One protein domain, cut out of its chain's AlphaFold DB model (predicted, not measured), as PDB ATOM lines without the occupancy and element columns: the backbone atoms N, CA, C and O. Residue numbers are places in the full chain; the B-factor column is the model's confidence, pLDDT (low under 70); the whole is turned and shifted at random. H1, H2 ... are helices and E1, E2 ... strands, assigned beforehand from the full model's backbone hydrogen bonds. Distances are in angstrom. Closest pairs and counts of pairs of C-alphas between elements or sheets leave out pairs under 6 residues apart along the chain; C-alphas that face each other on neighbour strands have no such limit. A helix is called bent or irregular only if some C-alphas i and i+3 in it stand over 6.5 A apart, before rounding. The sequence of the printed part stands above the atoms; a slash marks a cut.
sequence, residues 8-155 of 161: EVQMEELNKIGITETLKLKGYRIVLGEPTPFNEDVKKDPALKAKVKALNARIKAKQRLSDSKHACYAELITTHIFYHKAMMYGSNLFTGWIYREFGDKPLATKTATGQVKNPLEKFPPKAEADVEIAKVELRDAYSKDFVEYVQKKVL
ATOM      1  N   GLU A   8     -27.320  19.779 -29.218       91.31
ATOM      2  CA  GLU A   8     -28.610  19.368 -29.787       91.31
ATOM      3  C   GLU A   8     -28.434  18.486 -31.024       91.31
ATOM      4  O   GLU A   8     -29.028  17.414 -31.106       91.31
ATOM      5  N   VAL A   9     -27.550  18.888 -31.944       94.06
ATOM      6  CA  VAL A   9     -27.233  18.110 -33.151       94.06
ATOM      7  C   VAL A   9     -26.581  16.782 -32.779       94.06
ATOM      8  O   VAL A   9     -26.926  15.751 -33.342       94.06
ATOM      9  N   GLN A  10     -25.668  16.779 -31.803       94.69
ATOM     10  CA  GLN A  10     -25.073  15.541 -31.294       94.69
ATOM     11  C   GLN A  10     -26.159  14.571 -30.816       94.69
ATOM     12  O   GLN A  10     -26.170  13.411 -31.217       94.69
ATOM     13  N   MET A  11     -27.103  15.048 -30.003       95.06
ATOM     14  CA  MET A  11     -28.208  14.220 -29.523       95.06
ATOM     15  C   MET A  11     -29.136  13.759 -30.646       95.06
ATOM     16  O   MET A  11     -29.565  12.610 -30.627       95.06
ATOM     17  N   GLU A  12     -29.430  14.615 -31.625       95.88
ATOM     18  CA  GLU A  12     -30.212  14.255 -32.812       95.88
ATOM     19  C   GLU A  12     -29.570  13.072 -33.554       95.88
ATOM     20  O   GLU A  12     -30.226  12.059 -33.798       95.88
ATOM     21  N   GLU A  13     -28.274  13.170 -33.849       96.94
ATOM     22  CA  GLU A  13     -27.521  12.144 -34.572       96.94
ATOM     23  C   GLU A  13     -27.420  10.830 -33.790       96.94
ATOM     24  O   GLU A  13     -27.680   9.757 -34.337       96.94
ATOM     25  N   LEU A  14     -27.144  10.897 -32.486       96.69
ATOM     26  CA  LEU A  14     -27.098   9.700 -31.649       96.69
ATOM     27  C   LEU A  14     -28.476   9.032 -31.497       96.69
ATOM     28  O   LEU A  14     -28.569   7.804 -31.465       96.69
ATOM     29  N   ASN A  15     -29.557   9.811 -31.423       96.00
ATOM     30  CA  ASN A  15     -30.912   9.266 -31.347       96.00
ATOM     31  C   ASN A  15     -31.316   8.551 -32.643       96.00
ATOM     32  O   ASN A  15     -31.940   7.494 -32.563       96.00
ATOM     33  N   LYS A  16     -30.926   9.069 -33.821       96.38
ATOM     34  CA  LYS A  16     -31.191   8.420 -35.123       96.38
ATOM     35  C   LYS A  16     -30.653   6.991 -35.184       96.38
ATOM     36  O   LYS A  16     -31.295   6.122 -35.767       96.38
ATOM     37  N   ILE A  17     -29.489   6.751 -34.583       95.56
ATOM     38  CA  ILE A  17     -28.821   5.440 -34.577       95.56
ATOM     39  C   ILE A  17     -29.158   4.575 -33.351       95.56
ATOM     40  O   ILE A  17     -28.709   3.433 -33.274       95.56
ATOM     41  N   GLY A  18     -29.945   5.088 -32.398       96.00
ATOM     42  CA  GLY A  18     -30.335   4.384 -31.174       96.00
ATOM     43  C   GLY A  18     -29.200   4.247 -30.154       96.00
ATOM     44  O   GLY A  18     -28.419   3.289 -30.188       96.00
ATOM     45  N   ILE A  19     -29.109   5.182 -29.199       96.06
ATOM     46  CA  ILE A  19     -28.072   5.178 -28.144       96.06
ATOM     47  C   ILE A  19     -28.145   3.900 -27.302       96.06
ATOM     48  O   ILE A  19     -27.134   3.230 -27.079       96.06
ATOM     49  N   THR A  20     -29.341   3.569 -26.814       95.06
ATOM     50  CA  THR A  20     -29.572   2.434 -25.914       95.06
ATOM     51  C   THR A  20     -29.340   1.102 -26.609       95.06
ATOM     52  O   THR A  20     -28.737   0.203 -26.029       95.06
ATOM     53  N   GLU A  21     -29.756   0.983 -27.863       96.00
ATOM     54  CA  GLU A  21     -29.571  -0.189 -28.711       96.00
ATOM     55  C   GLU A  21     -28.083  -0.411 -28.978       96.00
ATOM     56  O   GLU A  21     -27.564  -1.501 -28.730       96.00
ATOM     57  N   THR A  22     -27.379   0.646 -29.393       96.50
ATOM     58  CA  THR A  22     -25.939   0.604 -29.674       96.50
ATOM     59  C   THR A  22     -25.142   0.192 -28.431       96.50
ATOM     60  O   THR A  22     -24.268  -0.672 -28.515       96.50
ATOM     61  N   LEU A  23     -25.481   0.737 -27.255       96.06
ATOM     62  CA  LEU A  23     -24.847   0.395 -25.974       96.06
ATOM     63  C   LEU A  23     -25.362  -0.913 -25.342       96.06
ATOM     64  O   LEU A  23     -24.831  -1.334 -24.317       96.06
ATOM     65  N   LYS A  24     -26.365  -1.576 -25.936       95.12
ATOM     66  CA  LYS A  24     -27.043  -2.773 -25.394       95.12
ATOM     67  C   LYS A  24     -27.709  -2.555 -24.022       95.12
ATOM     68  O   LYS A  24     -27.801  -3.471 -23.206       95.12
ATOM     69  N   LEU A  25     -28.222  -1.352 -23.782       93.56
ATOM     70  CA  LEU A  25     -28.869  -0.911 -22.544       93.56
ATOM     71  C   LEU A  25     -30.397  -1.043 -22.613       93.56
ATOM     72  O   LEU A  25     -31.137  -0.059 -22.582       93.56
ATOM     73  N   LYS A  26     -30.896  -2.279 -22.707       91.75
ATOM     74  CA  LYS A  26     -32.343  -2.537 -22.783       91.75
ATOM     75  C   LYS A  26     -33.063  -2.041 -21.520       91.75
ATOM     76  O   LYS A  26     -32.689  -2.405 -20.410       91.75
ATOM     77  N   GLY A  27     -34.125  -1.253 -21.702       90.50
ATOM     78  CA  GLY A  27     -34.958  -0.733 -20.607       90.50
ATOM     79  C   GLY A  27     -34.380   0.486 -19.880       90.50
ATOM     80  O   GLY A  27     -34.957   0.927 -18.888       90.50
ATOM     81  N   TYR A  28     -33.261   1.038 -20.355       94.00
ATOM     82  CA  TYR A  28     -32.706   2.275 -19.813       94.00
ATOM     83  C   TYR A  28     -33.456   3.480 -20.376       94.00
ATOM     84  O   TYR A  28     -33.843   3.507 -21.544       94.00
ATOM     85  N   ARG A  29     -33.613   4.508 -19.543       93.50
ATOM     86  CA  ARG A  29     -34.069   5.831 -19.970       93.50
ATOM     87  C   ARG A  29     -32.866   6.749 -20.117       93.50
ATOM     88  O   ARG A  29     -32.036   6.832 -19.215       93.50
ATOM     89  N   ILE A  30     -32.820   7.489 -21.218       94.19
ATOM     90  CA  ILE A  30     -31.811   8.524 -21.434       94.19
ATOM     91  C   ILE A  30     -32.193   9.763 -20.619       94.19
ATOM     92  O   ILE A  30     -33.313  10.270 -20.717       94.19
ATOM     93  N   VAL A  31     -31.252  10.239 -19.806       93.62
ATOM     94  CA  VAL A  31     -31.339  11.519 -19.098       93.62
ATOM     95  C   VAL A  31     -30.188  12.378 -19.591       93.62
ATOM     96  O   VAL A  31     -29.025  12.052 -19.358       93.62
ATOM     97  N   LEU A  32     -30.518  13.454 -20.300       92.38
ATOM     98  CA  LEU A  32     -29.530  14.392 -20.811       92.38
ATOM     99  C   LEU A  32     -29.106  15.347 -19.690       92.38
ATOM    100  O   LEU A  32     -29.944  16.027 -19.102       92.38
ATOM    101  N   GLY A  33     -27.809  15.369 -19.384       88.75
ATOM    102  CA  GLY A  33     -27.226  16.366 -18.488       88.75
ATOM    103  C   GLY A  33     -27.048  17.715 -19.185       88.75
ATOM    104  O   GLY A  33     -27.009  17.785 -20.412       88.75
ATOM    105  N   GLU A  34     -26.904  18.780 -18.396       87.94
ATOM    106  CA  GLU A  34     -26.570  20.106 -18.920       87.94
ATOM    107  C   GLU A  34     -25.236  20.043 -19.694       87.94
ATOM    108  O   GLU A  34     -24.232  19.576 -19.136       87.94
ATOM    109  N   PRO A  35     -25.195  20.472 -20.971       86.50
ATOM    110  CA  PRO A  35     -23.959  20.489 -21.740       86.50
ATOM    111  C   PRO A  35     -22.907  21.372 -21.072       86.50
ATOM    112  O   PRO A  35     -23.198  22.487 -20.642       86.50
ATOM    113  N   THR A  36     -21.655  20.914 -21.015       81.62
ATOM    114  CA  THR A  36     -20.583  21.805 -20.561       81.62
ATOM    115  C   THR A  36     -20.337  22.897 -21.603       81.62
ATOM    116  O   THR A  36     -20.329  22.582 -22.797       81.62
ATOM    117  N   PRO A  37     -20.072  24.147 -21.180       80.38
ATOM    118  CA  PRO A  37     -19.750  25.243 -22.090       80.38
ATOM    119  C   PRO A  37     -18.546  24.925 -22.982       80.38
ATOM    120  O   PRO A  37     -17.694  24.101 -22.627       80.38
ATOM    121  N   PHE A  38     -18.432  25.614 -24.120       81.62
ATOM    122  CA  PHE A  38     -17.276  25.451 -24.996       81.62
ATOM    123  C   PHE A  38     -15.995  25.894 -24.285       81.62
ATOM    124  O   PHE A  38     -15.990  26.784 -23.436       81.62
ATOM    125  N   ASN A  39     -14.871  25.282 -24.657       83.31
ATOM    126  CA  ASN A  39     -13.590  25.531 -23.995       83.31
ATOM    127  C   ASN A  39     -13.180  27.017 -24.013       83.31
ATOM    128  O   ASN A  39     -12.543  27.490 -23.076       83.31
ATOM    129  N   GLU A  40     -13.557  27.764 -25.054       84.81
ATOM    130  CA  GLU A  40     -13.281  29.204 -25.133       84.81
ATOM    131  C   GLU A  40     -14.065  30.023 -24.099       84.81
ATOM    132  O   GLU A  40     -13.531  31.007 -23.587       84.81
ATOM    133  N   ASP A  41     -15.269  29.592 -23.724       86.12
ATOM    134  CA  ASP A  41     -16.062  30.228 -22.668       86.12
ATOM    135  C   ASP A  41     -15.498  29.867 -21.289       86.12
ATOM    136  O   ASP A  41     -15.297  30.729 -20.435       86.12
ATOM    137  N   VAL A  42     -15.122  28.595 -21.102       87.25
ATOM    138  CA  VAL A  42     -14.493  28.099 -19.865       87.25
ATOM    139  C   VAL A  42     -13.188  28.840 -19.551       87.25
ATOM    140  O   VAL A  42     -12.869  29.068 -18.384       87.25
ATOM    141  N   LYS A  43     -12.414  29.233 -20.570       88.06
ATOM    142  CA  LYS A  43     -11.179  30.015 -20.383       88.06
ATOM    143  C   LYS A  43     -11.440  31.429 -19.868       88.06
ATOM    144  O   LYS A  43     -10.579  31.975 -19.181       88.06
ATOM    145  N   LYS A  44     -12.585  32.015 -20.222       91.81
ATOM    146  CA  LYS A  44     -12.940  33.407 -19.915       91.81
ATOM    147  C   LYS A  44     -13.697  33.547 -18.594       91.81
ATOM    148  O   LYS A  44     -13.719  34.640 -18.039       91.81
ATOM    149  N   ASP A  45     -14.262  32.459 -18.072       92.44
ATOM    150  CA  ASP A  45     -15.070  32.458 -16.851       92.44
ATOM    151  C   ASP A  45     -14.473  31.534 -15.758       92.44
ATOM    152  O   ASP A  45     -14.520  30.298 -15.863       92.44
ATOM    153  N   PRO A  46     -13.938  32.105 -14.659       92.56
ATOM    154  CA  PRO A  46     -13.420  31.340 -13.526       92.56
ATOM    155  C   PRO A  46     -14.441  30.402 -12.863       92.56
ATOM    156  O   PRO A  46     -14.056  29.330 -12.384       92.56
ATOM    157  N   ALA A  47     -15.726  30.765 -12.837       91.44
ATOM    158  CA  ALA A  47     -16.781  29.934 -12.268       91.44
ATOM    159  C   ALA A  47     -17.051  28.712 -13.156       91.44
ATOM    160  O   ALA A  47     -17.141  27.591 -12.645       91.44
ATOM    161  N   LEU A  48     -17.089  28.883 -14.484       90.38
ATOM    162  CA  LEU A  48     -17.193  27.752 -15.418       90.38
ATOM    163  C   LEU A  48     -15.970  26.837 -15.324       90.38
ATOM    164  O   LEU A  48     -16.110  25.612 -15.267       90.38
ATOM    165  N   LYS A  49     -14.768  27.410 -15.204       91.62
ATOM    166  CA  LYS A  49     -13.537  26.644 -14.973       91.62
ATOM    167  C   LYS A  49     -13.604  25.812 -13.692       91.62
ATOM    168  O   LYS A  49     -13.209  24.644 -13.700       91.62
ATOM    169  N   ALA A  50     -14.116  26.381 -12.600       92.38
ATOM    170  CA  ALA A  50     -14.306  25.661 -11.344       92.38
ATOM    171  C   ALA A  50     -15.322  24.514 -11.488       92.38
ATOM    172  O   ALA A  50     -15.030  23.397 -11.053       92.38
ATOM    173  N   LYS A  51     -16.458  24.746 -12.167       91.06
ATOM    174  CA  LYS A  51     -17.467  23.710 -12.462       91.06
ATOM    175  C   LYS A  51     -16.875  22.545 -13.259       91.06
ATOM    176  O   LYS A  51     -16.989  21.395 -12.841       91.06
ATOM    177  N   VAL A  52     -16.165  22.826 -14.356       91.25
ATOM    178  CA  VAL A  52     -15.513  21.795 -15.186       91.25
ATOM    179  C   VAL A  52     -14.430  21.048 -14.402       91.25
ATOM    180  O   VAL A  52     -14.303  19.828 -14.514       91.25
ATOM    181  N   LYS A  53     -13.656  21.742 -13.558       92.81
ATOM    182  CA  LYS A  53     -12.659  21.101 -12.686       92.81
ATOM    183  C   LYS A  53     -13.313  20.146 -11.684       92.81
ATOM    184  O   LYS A  53     -12.812  19.036 -11.512       92.81
ATOM    185  N   ALA A  54     -14.415  20.552 -11.054       93.50
ATOM    186  CA  ALA A  54     -15.165  19.715 -10.121       93.50
ATOM    187  C   ALA A  54     -15.763  18.484 -10.820       93.50
ATOM    188  O   ALA A  54     -15.608  17.367 -10.323       93.50
ATOM    189  N   LEU A  55     -16.347  18.668 -12.009       93.12
ATOM    190  CA  LEU A  55     -16.843  17.575 -12.847       93.12
ATOM    191  C   LEU A  55     -15.728  16.562 -13.146       93.12
ATOM    192  O   LEU A  55     -15.867  15.375 -12.862       93.12
ATOM    193  N   ASN A  56     -14.579  17.037 -13.631       93.69
ATOM    194  CA  ASN A  56     -13.427  16.190 -13.933       93.69
ATOM    195  C   ASN A  56     -12.873  15.470 -12.695       93.69
ATOM    196  O   ASN A  56     -12.466  14.311 -12.792       93.69
ATOM    197  N   ALA A  57     -12.857  16.122 -11.530       96.25
ATOM    198  CA  ALA A  57     -12.455  15.486 -10.277       96.25
ATOM    199  C   ALA A  57     -13.409  14.341  -9.901       96.25
ATOM    200  O   ALA A  57     -12.948  13.251  -9.567       96.25
ATOM    201  N   ARG A  58     -14.723  14.550 -10.046       95.81
ATOM    202  CA  ARG A  58     -15.758  13.534  -9.803       95.81
ATOM    203  C   ARG A  58     -15.646  12.359 -10.783       95.81
ATOM    204  O   ARG A  58     -15.727  11.200 -10.370       95.81
ATOM    205  N   ILE A  59     -15.354  12.641 -12.059       95.81
ATOM    206  CA  ILE A  59     -15.073  11.611 -13.071       95.81
ATOM    207  C   ILE A  59     -13.856  10.770 -12.665       95.81
ATOM    208  O   ILE A  59     -13.945   9.541 -12.628       95.81
ATOM    209  N   LYS A  60     -12.739  11.419 -12.303       96.19
ATOM    210  CA  LYS A  60     -11.500  10.754 -11.859       96.19
ATOM    211  C   LYS A  60     -11.692   9.932 -10.586       96.19
ATOM    212  O   LYS A  60     -11.146   8.838 -10.485       96.19
ATOM    213  N   ALA A  61     -12.509  10.418  -9.656       97.12
ATOM    214  CA  ALA A  61     -12.888   9.703  -8.440       97.12
ATOM    215  C   ALA A  61     -13.869   8.541  -8.694       97.12
ATOM    216  O   ALA A  61     -14.283   7.880  -7.745       97.12
ATOM    217  N   LYS A  62     -14.260   8.286  -9.955       97.12
ATOM    218  CA  LYS A  62     -15.228   7.253 -10.365       97.12
ATOM    219  C   LYS A  62     -16.611   7.413  -9.731       97.12
ATOM    220  O   LYS A  62     -17.375   6.457  -9.694       97.12
ATOM    221  N   GLN A  63     -16.947   8.602  -9.249       96.75
ATOM    222  CA  GLN A  63     -18.242   8.888  -8.637       96.75
ATOM    223  C   GLN A  63     -19.303   9.142  -9.715       96.75
ATOM    224  O   GLN A  63     -18.984   9.666 -10.790       96.75
ATOM    225  N   ARG A  64     -20.563   8.803  -9.407       95.31
ATOM    226  CA  ARG A  64     -21.737   9.122 -10.242       95.31
ATOM    227  C   ARG A  64     -21.852  10.632 -10.436       95.31
ATOM    228  O   ARG A  64     -21.667  11.363  -9.467       95.31
ATOM    229  N   LEU A  65     -22.161  11.108 -11.638       93.81
ATOM    230  CA  LEU A  65     -22.371  12.530 -11.951       93.81
ATOM    231  C   LEU A  65     -23.781  13.010 -11.625       93.81
ATOM    232  O   LEU A  65     -23.997  14.210 -11.497       93.81
ATOM    233  N   SER A  66     -24.715  12.078 -11.461       91.62
ATOM    234  CA  SER A  66     -26.046  12.345 -10.925       91.62
ATOM    235  C   SER A  66     -26.200  11.762  -9.522       91.62
ATOM    236  O   SER A  66     -25.412  10.912  -9.098       91.62
ATOM    237  N   ASP A  67     -27.268  12.162  -8.840       90.38
ATOM    238  CA  ASP A  67     -27.665  11.596  -7.549       90.38
ATOM    239  C   ASP A  67     -28.527  10.326  -7.691       90.38
ATOM    240  O   ASP A  67     -29.032   9.797  -6.698       90.38
ATOM    241  N   SER A  68     -28.693   9.804  -8.916       90.19
ATOM    242  CA  SER A  68     -29.422   8.558  -9.168       90.19
ATOM    243  C   SER A  68     -28.795   7.394  -8.401       90.19
ATOM    244  O   SER A  68     -27.595   7.130  -8.512       90.19
ATOM    245  N   LYS A  69     -29.627   6.651  -7.664       88.31
ATOM    246  CA  LYS A  69     -29.230   5.465  -6.886       88.31
ATOM    247  C   LYS A  69     -29.668   4.148  -7.528       88.31
ATOM    248  O   LYS A  69     -29.486   3.096  -6.928       88.31
ATOM    249  N   HIS A  70     -30.242   4.190  -8.731       90.69
ATOM    250  CA  HIS A  70     -30.694   2.980  -9.413       90.69
ATOM    251  C   HIS A  70     -29.517   2.063  -9.776       90.69
ATOM    252  O   HIS A  70     -28.419   2.538 -10.089       90.69
ATOM    253  N   ALA A  71     -29.778   0.754  -9.748       88.12
ATOM    254  CA  ALA A  71     -28.861  -0.304 -10.168       88.12
ATOM    255  C   ALA A  71     -28.505  -0.195 -11.659       88.12
ATOM    256  O   ALA A  71     -27.353  -0.326 -12.067       88.12
ATOM    257  N   CYS A  72     -29.516   0.106 -12.478       89.94
ATOM    258  CA  CYS A  72     -29.406   0.355 -13.911       89.94
ATOM    259  C   CYS A  72     -28.919   1.784 -14.198       89.94
ATOM    260  O   CYS A  72     -29.577   2.564 -14.885       89.94
ATOM    261  N   TYR A  73     -27.770   2.153 -13.630       95.31
ATOM    262  CA  TYR A  73     -27.140   3.446 -13.870       95.31
ATOM    263  C   TYR A  73     -25.852   3.286 -14.677       95.31
ATOM    264  O   TYR A  73     -24.899   2.621 -14.254       95.31
ATOM    265  N   ALA A  74     -25.841   3.935 -15.837       96.69
ATOM    266  CA  ALA A  74     -24.695   4.064 -16.713       96.69
ATOM    267  C   ALA A  74     -24.571   5.518 -17.169       96.69
ATOM    268  O   ALA A  74     -25.545   6.273 -17.175       96.69
ATOM    269  N   GLU A  75     -23.365   5.906 -17.553       97.25
ATOM    270  CA  GLU A  75     -23.074   7.247 -18.033       97.25
ATOM    271  C   GLU A  75     -22.313   7.181 -19.346       97.25
ATOM    272  O   GLU A  75     -21.367   6.403 -19.485       97.25
ATOM    273  N   LEU A  76     -22.695   8.052 -20.275       97.44
ATOM    274  CA  LEU A  76     -21.964   8.337 -21.499       97.44
ATOM    275  C   LEU A  76     -21.569   9.813 -21.470       97.44
ATOM    276  O   LEU A  76     -22.424  10.687 -21.349       97.44
ATOM    277  N   ILE A  77     -20.272  10.082 -21.562       95.81
ATOM    278  CA  ILE A  77     -19.708  11.429 -21.478       95.81
ATOM    279  C   ILE A  77     -18.903  11.670 -22.746       95.81
ATOM    280  O   ILE A  77     -17.901  10.992 -22.970       95.81
ATOM    281  N   THR A  78     -19.304  12.645 -23.556       94.25
ATOM    282  CA  THR A  78     -18.470  13.154 -24.651       94.25
ATOM    283  C   THR A  78     -17.392  14.057 -24.059       94.25
ATOM    284  O   THR A  78     -17.705  15.026 -23.372       94.25
ATOM    285  N   THR A  79     -16.117  13.746 -24.287       92.75
ATOM    286  CA  THR A  79     -14.999  14.506 -23.699       92.75
ATOM    287  C   THR A  79     -14.506  15.616 -24.608       92.75
ATOM    288  O   THR A  79     -14.137  16.689 -24.140       92.75
ATOM    289  N   HIS A  80     -14.471  15.354 -25.911       91.69
ATOM    290  CA  HIS A  80     -14.024  16.310 -26.913       91.69
ATOM    291  C   HIS A  80     -14.521  15.907 -28.292       91.69
ATOM    292  O   HIS A  80     -14.648  14.722 -28.602       91.69
ATOM    293  N   ILE A  81     -14.730  16.921 -29.125       93.38
ATOM    294  CA  ILE A  81     -15.004  16.780 -30.548       93.38
ATOM    295  C   ILE A  81     -14.170  17.840 -31.251       93.38
ATOM    296  O   ILE A  81     -14.337  19.033 -30.980       93.38
ATOM    297  N   PHE A  82     -13.247  17.436 -32.118       91.94
ATOM    298  CA  PHE A  82     -12.446  18.405 -32.856       91.94
ATOM    299  C   PHE A  82     -12.101  17.933 -34.259       91.94
ATOM    300  O   PHE A  82     -11.890  16.755 -34.531       91.94
ATOM    301  N   TYR A  83     -12.023  18.914 -35.146       93.81
ATOM    302  CA  TYR A  83     -11.496  18.763 -36.487       93.81
ATOM    303  C   TYR A  83      -9.967  18.771 -36.445       93.81
ATOM    304  O   TYR A  83      -9.365  19.642 -35.813       93.81
ATOM    305  N   HIS A  84      -9.337  17.839 -37.151       93.56
ATOM    306  CA  HIS A  84      -7.889  17.808 -37.313       93.56
ATOM    307  C   HIS A  84      -7.510  17.641 -38.781       93.56
ATOM    308  O   HIS A  84      -7.928  16.688 -39.438       93.56
ATOM    309  N   LYS A  85      -6.666  18.552 -39.272       92.56
ATOM    310  CA  LYS A  85      -6.090  18.511 -40.616       92.56
ATOM    311  C   LYS A  85      -4.628  18.098 -40.535       92.56
ATOM    312  O   LYS A  85      -3.828  18.813 -39.935       92.56
ATOM    313  N   ALA A  86      -4.274  16.995 -41.183       87.44
ATOM    314  CA  ALA A  86      -2.888  16.579 -41.360       87.44
ATOM    315  C   ALA A  86      -2.486  16.732 -42.832       87.44
ATOM    316  O   ALA A  86      -3.219  16.298 -43.718       87.44
ATOM    317  N   MET A  87      -1.312  17.316 -43.106       81.75
ATOM    318  CA  MET A  87      -0.866  17.582 -44.486       81.75
ATOM    319  C   MET A  87      -0.791  16.323 -45.367       81.75
ATOM    320  O   MET A  87      -1.080  16.415 -46.552       81.75
ATOM    321  N   MET A  88      -0.449  15.158 -44.802       81.81
ATOM    322  CA  MET A  88      -0.308  13.899 -45.557       81.81
ATOM    323  C   MET A  88      -1.489  12.929 -45.414       81.81
ATOM    324  O   MET A  88      -1.654  12.051 -46.249       81.81
ATOM    325  N   TYR A  89      -2.304  13.061 -44.363       75.56
ATOM    326  CA  TYR A  89      -3.311  12.052 -43.986       75.56
ATOM    327  C   TYR A  89      -4.752  12.570 -44.070       75.56
ATOM    328  O   TYR A  89      -5.667  11.972 -43.502       75.56
ATOM    329  N   GLY A  90      -4.944  13.702 -44.749       88.69
ATOM    330  CA  GLY A  90      -6.246  14.329 -44.931       88.69
ATOM    331  C   GLY A  90      -6.814  14.962 -43.660       88.69
ATOM    332  O   GLY A  90      -6.118  15.193 -42.662       88.69
ATOM    333  N   SER A  91      -8.104  15.275 -43.723       94.12
ATOM    334  CA  SER A  91      -8.862  15.809 -42.595       94.12
ATOM    335  C   SER A  91      -9.609  14.690 -41.883       94.12
ATOM    336  O   SER A  91     -10.034  13.730 -42.515       94.12
ATOM    337  N   ASN A  92      -9.769  14.796 -40.568       95.69
ATOM    338  CA  ASN A  92     -10.521  13.829 -39.775       95.69
ATOM    339  C   ASN A  92     -11.347  14.551 -38.708       95.69
ATOM    340  O   ASN A  92     -10.908  15.568 -38.155       95.69
ATOM    341  N   LEU A  93     -12.505  13.985 -38.379       97.00
ATOM    342  CA  LEU A  93     -13.192  14.260 -37.127       97.00
ATOM    343  C   LEU A  93     -12.596  13.352 -36.058       97.00
ATOM    344  O   LEU A  93     -12.426  12.160 -36.287       97.00
ATOM    345  N   PHE A  94     -12.259  13.919 -34.908       96.62
ATOM    346  CA  PHE A  94     -11.864  13.160 -33.735       96.62
ATOM    347  C   PHE A  94     -12.911  13.328 -32.650       96.62
ATOM    348  O   PHE A  94     -13.160  14.454 -32.205       96.62
ATOM    349  N   THR A  95     -13.415  12.205 -32.147       97.44
ATOM    350  CA  THR A  95     -14.407  12.210 -31.076       97.44
ATOM    351  C   THR A  95     -13.978  11.314 -29.921       97.44
ATOM    352  O   THR A  95     -13.524  10.183 -30.113       97.44
ATOM    353  N   GLY A  96     -14.045  11.864 -28.708       97.06
ATOM    354  CA  GLY A  96     -13.674  11.190 -27.468       97.06
ATOM    355  C   GLY A  96     -14.869  10.956 -26.558       97.06
ATOM    356  O   GLY A  96     -15.702  11.847 -26.378       97.06
ATOM    357  N   TRP A  97     -14.908   9.776 -25.940       98.00
ATOM    358  CA  TRP A  97     -15.943   9.393 -24.986       98.00
ATOM    359  C   TRP A  97     -15.390   8.668 -23.762       98.00
ATOM    360  O   TRP A  97     -14.356   7.990 -23.798       98.00
ATOM    361  N   ILE A  98     -16.156   8.769 -22.680       97.81
ATOM    362  CA  ILE A  98     -16.056   7.925 -21.497       97.81
ATOM    363  C   ILE A  98     -17.422   7.285 -21.269       97.81
ATOM    364  O   ILE A  98     -18.417   7.983 -21.080       97.81
ATOM    365  N   TYR A  99     -17.451   5.959 -21.228       98.19
ATOM    366  CA  TYR A  99     -18.617   5.182 -20.842       98.19
ATOM    367  C   TYR A  99     -18.358   4.513 -19.496       98.19
ATOM    368  O   TYR A  99     -17.291   3.924 -19.288       98.19
ATOM    369  N   ARG A 100     -19.308   4.623 -18.566       97.81
ATOM    370  CA  ARG A 100     -19.166   4.128 -17.191       97.81
ATOM    371  C   ARG A 100     -20.396   3.353 -16.758       97.81
ATOM    372  O   ARG A 100     -21.513   3.796 -16.991       97.81
ATOM    373  N   GLU A 101     -20.179   2.242 -16.067       95.69
ATOM    374  CA  GLU A 101     -21.237   1.455 -15.421       95.69
ATOM    375  C   GLU A 101     -20.971   1.385 -13.923       95.69
ATOM    376  O   GLU A 101     -19.815   1.376 -13.489       95.69
ATOM    377  N   PHE A 102     -22.044   1.325 -13.139       95.56
ATOM    378  CA  PHE A 102     -21.971   1.346 -11.678       95.56
ATOM    379  C   PHE A 102     -22.613   0.113 -11.035       95.56
ATOM    380  O   PHE A 102     -22.180  -0.310  -9.962       95.56
ATOM    381  N   GLY A 103     -23.639  -0.469 -11.668       90.12
ATOM    382  CA  GLY A 103     -24.487  -1.470 -11.019       90.12
ATOM    383  C   GLY A 103     -25.043  -0.925  -9.697       90.12
ATOM    384  O   GLY A 103     -25.392   0.253  -9.585       90.12
ATOM    385  N   ASP A 104     -25.005  -1.748  -8.654       90.12
ATOM    386  CA  ASP A 104     -25.429  -1.363  -7.299       90.12
ATOM    387  C   ASP A 104     -24.361  -0.594  -6.502       90.12
ATOM    388  O   ASP A 104     -24.511  -0.365  -5.300       90.12
ATOM    389  N   LYS A 105     -23.234  -0.219  -7.124       91.56
ATOM    390  CA  LYS A 105     -22.114   0.429  -6.429       91.56
ATOM    391  C   LYS A 105     -22.154   1.958  -6.568       91.56
ATOM    392  O   LYS A 105     -22.612   2.489  -7.584       91.56
ATOM    393  N   PRO A 106     -21.640   2.702  -5.571       90.06
ATOM    394  CA  PRO A 106     -21.516   4.159  -5.661       90.06
ATOM    395  C   PRO A 106     -20.379   4.607  -6.594       90.06
ATOM    396  O   PRO A 106     -20.395   5.739  -7.078       90.06
ATOM    397  N   LEU A 107     -19.406   3.729  -6.854       96.00
ATOM    398  CA  LEU A 107     -18.269   3.979  -7.738       96.00
ATOM    399  C   LEU A 107     -18.382   3.148  -9.015       96.00
ATOM    400  O   LEU A 107     -18.889   2.027  -8.975       96.00
ATOM    401  N   ALA A 108     -17.883   3.688 -10.127       96.81
ATOM    402  CA  ALA A 108     -17.901   3.008 -11.414       96.81
ATOM    403  C   ALA A 108     -17.111   1.689 -11.346       96.81
ATOM    404  O   ALA A 108     -15.932   1.672 -10.976       96.81
ATOM    405  N   THR A 109     -17.764   0.597 -11.729       95.31
ATOM    406  CA  THR A 109     -17.201  -0.758 -11.793       95.31
ATOM    407  C   THR A 109     -16.552  -1.027 -13.147       95.31
ATOM    408  O   THR A 109     -15.553  -1.738 -13.222       95.31
ATOM    409  N   LYS A 110     -17.066  -0.390 -14.204       95.00
ATOM    410  CA  LYS A 110     -16.490  -0.393 -15.551       95.00
ATOM    411  C   LYS A 110     -16.282   1.037 -16.024       95.00
ATOM    412  O   LYS A 110     -17.111   1.917 -15.797       95.00
ATOM    413  N   THR A 111     -15.162   1.284 -16.690       96.88
ATOM    414  CA  THR A 111     -14.887   2.551 -17.373       96.88
ATOM    415  C   THR A 111     -14.199   2.245 -18.693       96.88
ATOM    416  O   THR A 111     -13.127   1.646 -18.706       96.88
ATOM    417  N   ALA A 112     -14.820   2.653 -19.792       97.06
ATOM    418  CA  ALA A 112     -14.271   2.561 -21.132       97.06
ATOM    419  C   ALA A 112     -13.983   3.977 -21.630       97.06
ATOM    420  O   ALA A 112     -14.895   4.710 -21.997       97.06
ATOM    421  N   THR A 113     -12.715   4.372 -21.642       97.06
ATOM    422  CA  THR A 113     -12.287   5.661 -22.199       97.06
ATOM    423  C   THR A 113     -11.666   5.428 -23.563       97.06
ATOM    424  O   THR A 113     -10.865   4.508 -23.740       97.06
ATOM    425  N   GLY A 114     -12.006   6.260 -24.539       95.56
ATOM    426  CA  GLY A 114     -11.411   6.132 -25.854       95.56
ATOM    427  C   GLY A 114     -11.706   7.297 -26.769       95.56
ATOM    428  O   GLY A 114     -12.614   8.089 -26.545       95.56
ATOM    429  N   GLN A 115     -10.903   7.357 -27.818       96.44
ATOM    430  CA  GLN A 115     -11.068   8.257 -28.937       96.44
ATOM    431  C   GLN A 115     -11.033   7.422 -30.211       96.44
ATOM    432  O   GLN A 115     -10.277   6.448 -30.298       96.44
ATOM    433  N   VAL A 116     -11.847   7.818 -31.177       96.69
ATOM    434  CA  VAL A 116     -11.814   7.312 -32.548       96.69
ATOM    435  C   VAL A 116     -11.766   8.494 -33.510       96.69
ATOM    436  O   VAL A 116     -11.790   9.654 -33.079       96.69
ATOM    437  N   LYS A 117     -11.602   8.191 -34.794       95.44
ATOM    438  CA  LYS A 117     -11.596   9.201 -35.839       95.44
ATOM    439  C   LYS A 117     -12.166   8.641 -37.129       95.44
ATOM    440  O   LYS A 117     -11.836   7.513 -37.494       95.44
ATOM    441  N   ASN A 118     -12.894   9.478 -37.852       96.88
ATOM    442  CA  ASN A 118     -13.358   9.194 -39.200       96.88
ATOM    443  C   ASN A 118     -12.913  10.315 -40.159       96.88
ATOM    444  O   ASN A 118     -12.869  11.487 -39.760       96.88
ATOM    445  N   PRO A 119     -12.508   9.971 -41.395       95.31
ATOM    446  CA  PRO A 119     -12.000  10.940 -42.358       95.31
ATOM    447  C   PRO A 119     -13.096  11.911 -42.811       95.31
ATOM    448  O   PRO A 119     -14.279  11.582 -42.804       95.31
ATOM    449  N   LEU A 120     -12.671  13.104 -43.219       95.88
ATOM    450  CA  LEU A 120     -13.502  14.164 -43.782       95.88
ATOM    451  C   LEU A 120     -12.877  14.622 -45.103       95.88
ATOM    452  O   LEU A 120     -11.684  14.938 -45.161       95.88
ATOM    453  N   GLU A 121     -13.676  14.691 -46.154       93.69
ATOM    454  CA  GLU A 121     -13.271  15.139 -47.485       93.69
ATOM    455  C   GLU A 121     -13.843  16.517 -47.824       93.69
ATOM    456  O   GLU A 121     -13.203  17.305 -48.531       93.69
ATOM    457  N   LYS A 122     -15.049  16.811 -47.332       92.81
ATOM    458  CA  LYS A 122     -15.818  18.024 -47.639       92.81
ATOM    459  C   LYS A 122     -15.690  19.084 -46.557       92.81
ATOM    460  O   LYS A 122     -15.838  20.263 -46.864       92.81
ATOM    461  N   PHE A 123     -15.390  18.697 -45.320       92.75
ATOM    462  CA  PHE A 123     -15.175  19.631 -44.222       92.75
ATOM    463  C   PHE A 123     -13.685  20.023 -44.056       92.75
ATOM    464  O   PHE A 123     -12.809  19.152 -43.991       92.75
ATOM    465  N   PRO A 124     -13.362  21.324 -43.894       91.88
ATOM    466  CA  PRO A 124     -14.271  22.471 -43.931       91.88
ATOM    467  C   PRO A 124     -14.743  22.778 -45.364       91.88
ATOM    468  O   PRO A 124     -13.988  22.527 -46.309       91.88
ATOM    469  N   PRO A 125     -15.955  23.344 -45.529       92.31
ATOM    470  CA  PRO A 125     -16.482  23.690 -46.845       92.31
ATOM    471  C   PRO A 125     -15.571  24.704 -47.546       92.31
ATOM    472  O   PRO A 125     -15.038  25.617 -46.912       92.31
ATOM    473  N   LYS A 126     -15.385  24.538 -48.862       90.94
ATOM    474  CA  LYS A 126     -14.545  25.430 -49.685       90.94
ATOM    475  C   LYS A 126     -15.340  26.553 -50.353       90.94
ATOM    476  O   LYS A 126     -14.751  27.569 -50.709       90.94
ATOM    477  N   ALA A 127     -16.647  26.369 -50.510       92.44
ATOM    478  CA  ALA A 127     -17.585  27.351 -51.037       92.44
ATOM    479  C   ALA A 127     -18.887  27.333 -50.220       92.44
ATOM    480  O   ALA A 127     -19.198  26.341 -49.560       92.44
ATOM    481  N   GLU A 128     -19.675  28.408 -50.292       90.88
ATOM    482  CA  GLU A 128     -20.967  28.506 -49.591       90.88
ATOM    483  C   GLU A 128     -21.945  27.398 -50.009       90.88
ATOM    484  O   GLU A 128     -22.631  26.825 -49.165       90.88
ATOM    485  N   ALA A 129     -21.937  27.024 -51.292       92.94
ATOM    486  CA  ALA A 129     -22.747  25.928 -51.819       92.94
ATOM    487  C   ALA A 129     -22.404  24.556 -51.200       92.94
ATOM    488  O   ALA A 129     -23.245  23.659 -51.193       92.94
ATOM    489  N   ASP A 130     -21.199  24.395 -50.637       93.12
ATOM    490  CA  ASP A 130     -20.740  23.139 -50.031       93.12
ATOM    491  C   ASP A 130     -21.040  23.049 -48.526       93.12
ATOM    492  O   ASP A 130     -20.773  22.016 -47.909       93.12
ATOM    493  N   VAL A 131     -21.572  24.111 -47.904       93.06
ATOM    494  CA  VAL A 131     -21.766  24.179 -46.443       93.06
ATOM    495  C   VAL A 131     -22.660  23.051 -45.940       93.06
ATOM    496  O   VAL A 131     -22.315  22.386 -44.962       93.06
ATOM    497  N   GLU A 132     -23.783  22.798 -46.612       93.69
ATOM    498  CA  GLU A 132     -24.706  21.734 -46.209       93.69
ATOM    499  C   GLU A 132     -24.106  20.341 -46.427       93.69
ATOM    500  O   GLU A 132     -24.235  19.471 -45.567       93.69
ATOM    501  N   ILE A 133     -23.345  20.148 -47.508       94.56
ATOM    502  CA  ILE A 133     -22.644  18.885 -47.771       94.56
ATOM    503  C   ILE A 133     -21.613  18.611 -46.666       94.56
ATOM    504  O   ILE A 133     -21.565  17.510 -46.116       94.56
ATOM    505  N   ALA A 134     -20.820  19.617 -46.292       94.62
ATOM    506  CA  ALA A 134     -19.828  19.498 -45.228       94.62
ATOM    507  C   ALA A 134     -20.470  19.268 -43.845       94.62
ATOM    508  O   ALA A 134     -19.918  18.530 -43.030       94.62
ATOM    509  N   LYS A 135     -21.641  19.865 -43.570       94.62
ATOM    510  CA  LYS A 135     -22.419  19.603 -42.344       94.62
ATOM    511  C   LYS A 135     -22.887  18.154 -42.272       94.62
ATOM    512  O   LYS A 135     -22.734  17.528 -41.224       94.62
ATOM    513  N   VAL A 136     -23.448  17.630 -43.362       95.38
ATOM    514  CA  VAL A 136     -23.922  16.240 -43.432       95.38
ATOM    515  C   VAL A 136     -22.764  15.267 -43.229       95.38
ATOM    516  O   VAL A 136     -22.881  14.362 -42.409       95.38
ATOM    517  N   GLU A 137     -21.624  15.492 -43.892       96.38
ATOM    518  CA  GLU A 137     -20.419  14.673 -43.699       96.38
ATOM    519  C   GLU A 137     -19.959  14.671 -42.234       96.38
ATOM    520  O   GLU A 137     -19.665  13.618 -41.672       96.38
ATOM    521  N   LEU A 138     -19.931  15.839 -41.589       96.19
ATOM    522  CA  LEU A 138     -19.495  15.957 -40.200       96.19
ATOM    523  C   LEU A 138     -20.424  15.199 -39.233       96.19
ATOM    524  O   LEU A 138     -19.949  14.558 -38.294       96.19
ATOM    525  N   ARG A 139     -21.741  15.260 -39.467       96.31
ATOM    526  CA  ARG A 139     -22.762  14.534 -38.691       96.31
ATOM    527  C   ARG A 139     -22.655  13.022 -38.877       96.31
ATOM    528  O   ARG A 139     -22.662  12.285 -37.894       96.31
ATOM    529  N   ASP A 140     -22.473  12.571 -40.115       96.69
ATOM    530  CA  ASP A 140     -22.253  11.160 -40.435       96.69
ATOM    531  C   ASP A 140     -20.961  10.627 -39.791       96.69
ATOM    532  O   ASP A 140     -20.974   9.583 -39.138       96.69
ATOM    533  N   ALA A 141     -19.860  11.383 -39.877       97.56
ATOM    534  CA  ALA A 141     -18.604  11.039 -39.214       97.56
ATOM    535  C   ALA A 141     -18.765  10.930 -37.687       97.56
ATOM    536  O   ALA A 141     -18.232  10.001 -37.085       97.56
ATOM    537  N   TYR A 142     -19.536  11.825 -37.060       97.81
ATOM    538  CA  TYR A 142     -19.818  11.779 -35.620       97.81
ATOM    539  C   TYR A 142     -20.622  10.531 -35.213       97.81
ATOM    540  O   TYR A 142     -20.266   9.848 -34.249       97.81
ATOM    541  N   SER A 143     -21.665  10.188 -35.972       97.62
ATOM    542  CA  SER A 143     -22.452   8.965 -35.758       97.62
ATOM    543  C   SER A 143     -21.601   7.702 -35.918       97.62
ATOM    544  O   SER A 143     -21.659   6.797 -35.079       97.62
ATOM    545  N   LYS A 144     -20.756   7.649 -36.957       97.88
ATOM    546  CA  LYS A 144     -19.801   6.552 -37.185       97.88
ATOM    547  C   LYS A 144     -18.791   6.430 -36.052       97.88
ATOM    548  O   LYS A 144     -18.569   5.323 -35.562       97.88
ATOM    549  N   ASP A 145     -18.242   7.555 -35.598       97.94
ATOM    550  CA  ASP A 145     -17.335   7.603 -34.457       97.94
ATOM    551  C   ASP A 145     -17.997   6.982 -33.210       97.94
ATOM    552  O   ASP A 145     -17.381   6.166 -32.523       97.94
ATOM    553  N   PHE A 146     -19.265   7.292 -32.919       98.25
ATOM    554  CA  PHE A 146     -19.946   6.717 -31.753       98.25
ATOM    555  C   PHE A 146     -20.078   5.195 -31.854       98.25
ATOM    556  O   PHE A 146     -19.707   4.476 -30.922       98.25
ATOM    557  N   VAL A 147     -20.556   4.685 -32.993       97.69
ATOM    558  CA  VAL A 147     -20.703   3.238 -33.220       97.69
ATOM    559  C   VAL A 147     -19.352   2.533 -33.109       97.69
ATOM    560  O   VAL A 147     -19.235   1.513 -32.424       97.69
ATOM    561  N   GLU A 148     -18.315   3.090 -33.732       97.56
ATOM    562  CA  GLU A 148     -16.962   2.544 -33.688       97.56
ATOM    563  C   GLU A 148     -16.405   2.530 -32.259       97.56
ATOM    564  O   GLU A 148     -15.851   1.519 -31.811       97.56
ATOM    565  N   TYR A 149     -16.573   3.628 -31.519       98.00
ATOM    566  CA  TYR A 149     -16.173   3.727 -30.121       98.00
ATOM    567  C   TYR A 149     -16.872   2.659 -29.273       98.00
ATOM    568  O   TYR A 149     -16.201   1.936 -28.530       98.00
ATOM    569  N   VAL A 150     -18.192   2.504 -29.403       97.62
ATOM    570  CA  VAL A 150     -18.942   1.510 -28.628       97.62
ATOM    571  C   VAL A 150     -18.459   0.099 -28.952       97.62
ATOM    572  O   VAL A 150     -18.134  -0.663 -28.041       97.62
ATOM    573  N   GLN A 151     -18.313  -0.242 -30.231       96.00
ATOM    574  CA  GLN A 151     -17.824  -1.558 -30.638       96.00
ATOM    575  C   GLN A 151     -16.420  -1.842 -30.093       96.00
ATOM    576  O   GLN A 151     -16.214  -2.863 -29.433       96.00
ATOM    577  N   LYS A 152     -15.465  -0.931 -30.309       94.81
ATOM    578  CA  LYS A 152     -14.050  -1.155 -29.977       94.81
ATOM    579  C   LYS A 152     -13.743  -1.007 -28.489       94.81
ATOM    580  O   LYS A 152     -12.859  -1.693 -27.982       94.81
ATOM    581  N   LYS A 153     -14.398  -0.070 -27.796       95.88
ATOM    582  CA  LYS A 153     -14.028   0.345 -26.429       95.88
ATOM    583  C   LYS A 153     -15.023  -0.113 -25.372       95.88
ATOM    584  O   LYS A 153     -14.596  -0.465 -24.277       95.88
ATOM    585  N   VAL A 154     -16.321  -0.132 -25.676       96.12
ATOM    586  CA  VAL A 154     -17.358  -0.520 -24.703       96.12
ATOM    587  C   VAL A 154     -17.632  -2.022 -24.744       96.12
ATOM    588  O   VAL A 154     -17.686  -2.670 -23.695       96.12
ATOM    589  N   LEU A 155     -17.788  -2.572 -25.949       94.25
ATOM    590  CA  LEU A 155     -18.126  -3.977 -26.184       94.25
ATOM    591  C   LEU A 155     -16.897  -4.868 -26.398       94.25
ATOM    592  O   LEU A 155     -17.024  -6.087 -26.334       94.25
TER     593      LEU A 155
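This is residues 8 to 155 of the 161 residues of an uncharacterized protein of Sphingomonadales bacterium (UniProt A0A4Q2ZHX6). A twisted sheet of three long strands, E1, E2 and E3, has one long helix, H5, slanting over one of its faces. H1 packs across H5 at a steep tilt, H2 is close to H5, and H3 and H4 form a corner away from H5, their centres the farthest from the mean of the C-alphas. The printed part has 148 residues, with five named helices and three named strands in the order H1 H2 H3 H4 E1 E2 E3 H5; the sheet runs E1 E2 E3, all antiparallel, and the class is mixed, helices and strands. The whole is compact, with a radius of gyration of the C-alphas of 16.9 A and spans of 52 by 39 by 27 A.

Find C-alpha 74 at (-24.695, 4.064, -16.713); from there E1, residues 74 to 86, runs 35.2 A. E2, residues 90 to 101, comes back over 35.5 A, and E3, residues 110 to 120, runs 31.9 A. Next look for H5, residues 128 to 154, 38.4 A long, ending at C-alpha 154 at (-17.358, -0.520, -24.703); it is irregular, with C-alphas 129 and 132 7.3 A apart. Return to C-alpha 8 at (-28.610, 19.368, -29.787), where H1, residues 8 to 16, begins and runs 12.4 A. H2 is residues 19 to 22, 5.3 A; H3 is residues 39 to 44, 8.9 A; H4 is residues 46 to 60, 20.7 A.

E1, E2 and E3 form a meander, each strand the antiparallel neighbour of the one before. In the hairpin E1 and E2, N 77 and O 98 are 2.8 A apart, within hydrogen-bond range; in the hairpin E2 and E3, N 112 and O 99 are 2.8 A apart, also within range. H5 is on one face of the sheet, two layers, at a height over the sheet of 7.7 A; its closest C-alphas to E3 are those of Ala 141 and Asn 118, 5.6 A. On the local plane it stands at 32 degrees to E3, only just slantwise to the strands. With residues 139 to 146 alone H5 touches H1, closest at the C-alphas of Ser 143 and Glu 13, 6.1 A, a steep tilt of 60 degrees, the same way. H2 and H5 are close but not clearly touching, the C-alphas of Thr 22 and Val 147 being closest at 6.9 A. H3 and H4 touch only at the corner, closest at the C-alphas of Val 42 and Lys 49, 5.2 A; H4 and H5 are apart. Every O i to N i+4 pair is within hydrogen-bond range in H1 and H4, against 1 of 2 in H3 and 21 of 23 in H5; H2 is too short for such a pair.

The two C-alphas farthest apart are those of Asp 104 and Ala 127, 52.9 A. The printed part has no cut; look for the long links at residues 23 to 38, between H2 and H3, and 61 to 73, between H4 and E1. The mean pLDDT of the printed part is 93.5, and no printed residue is under 70.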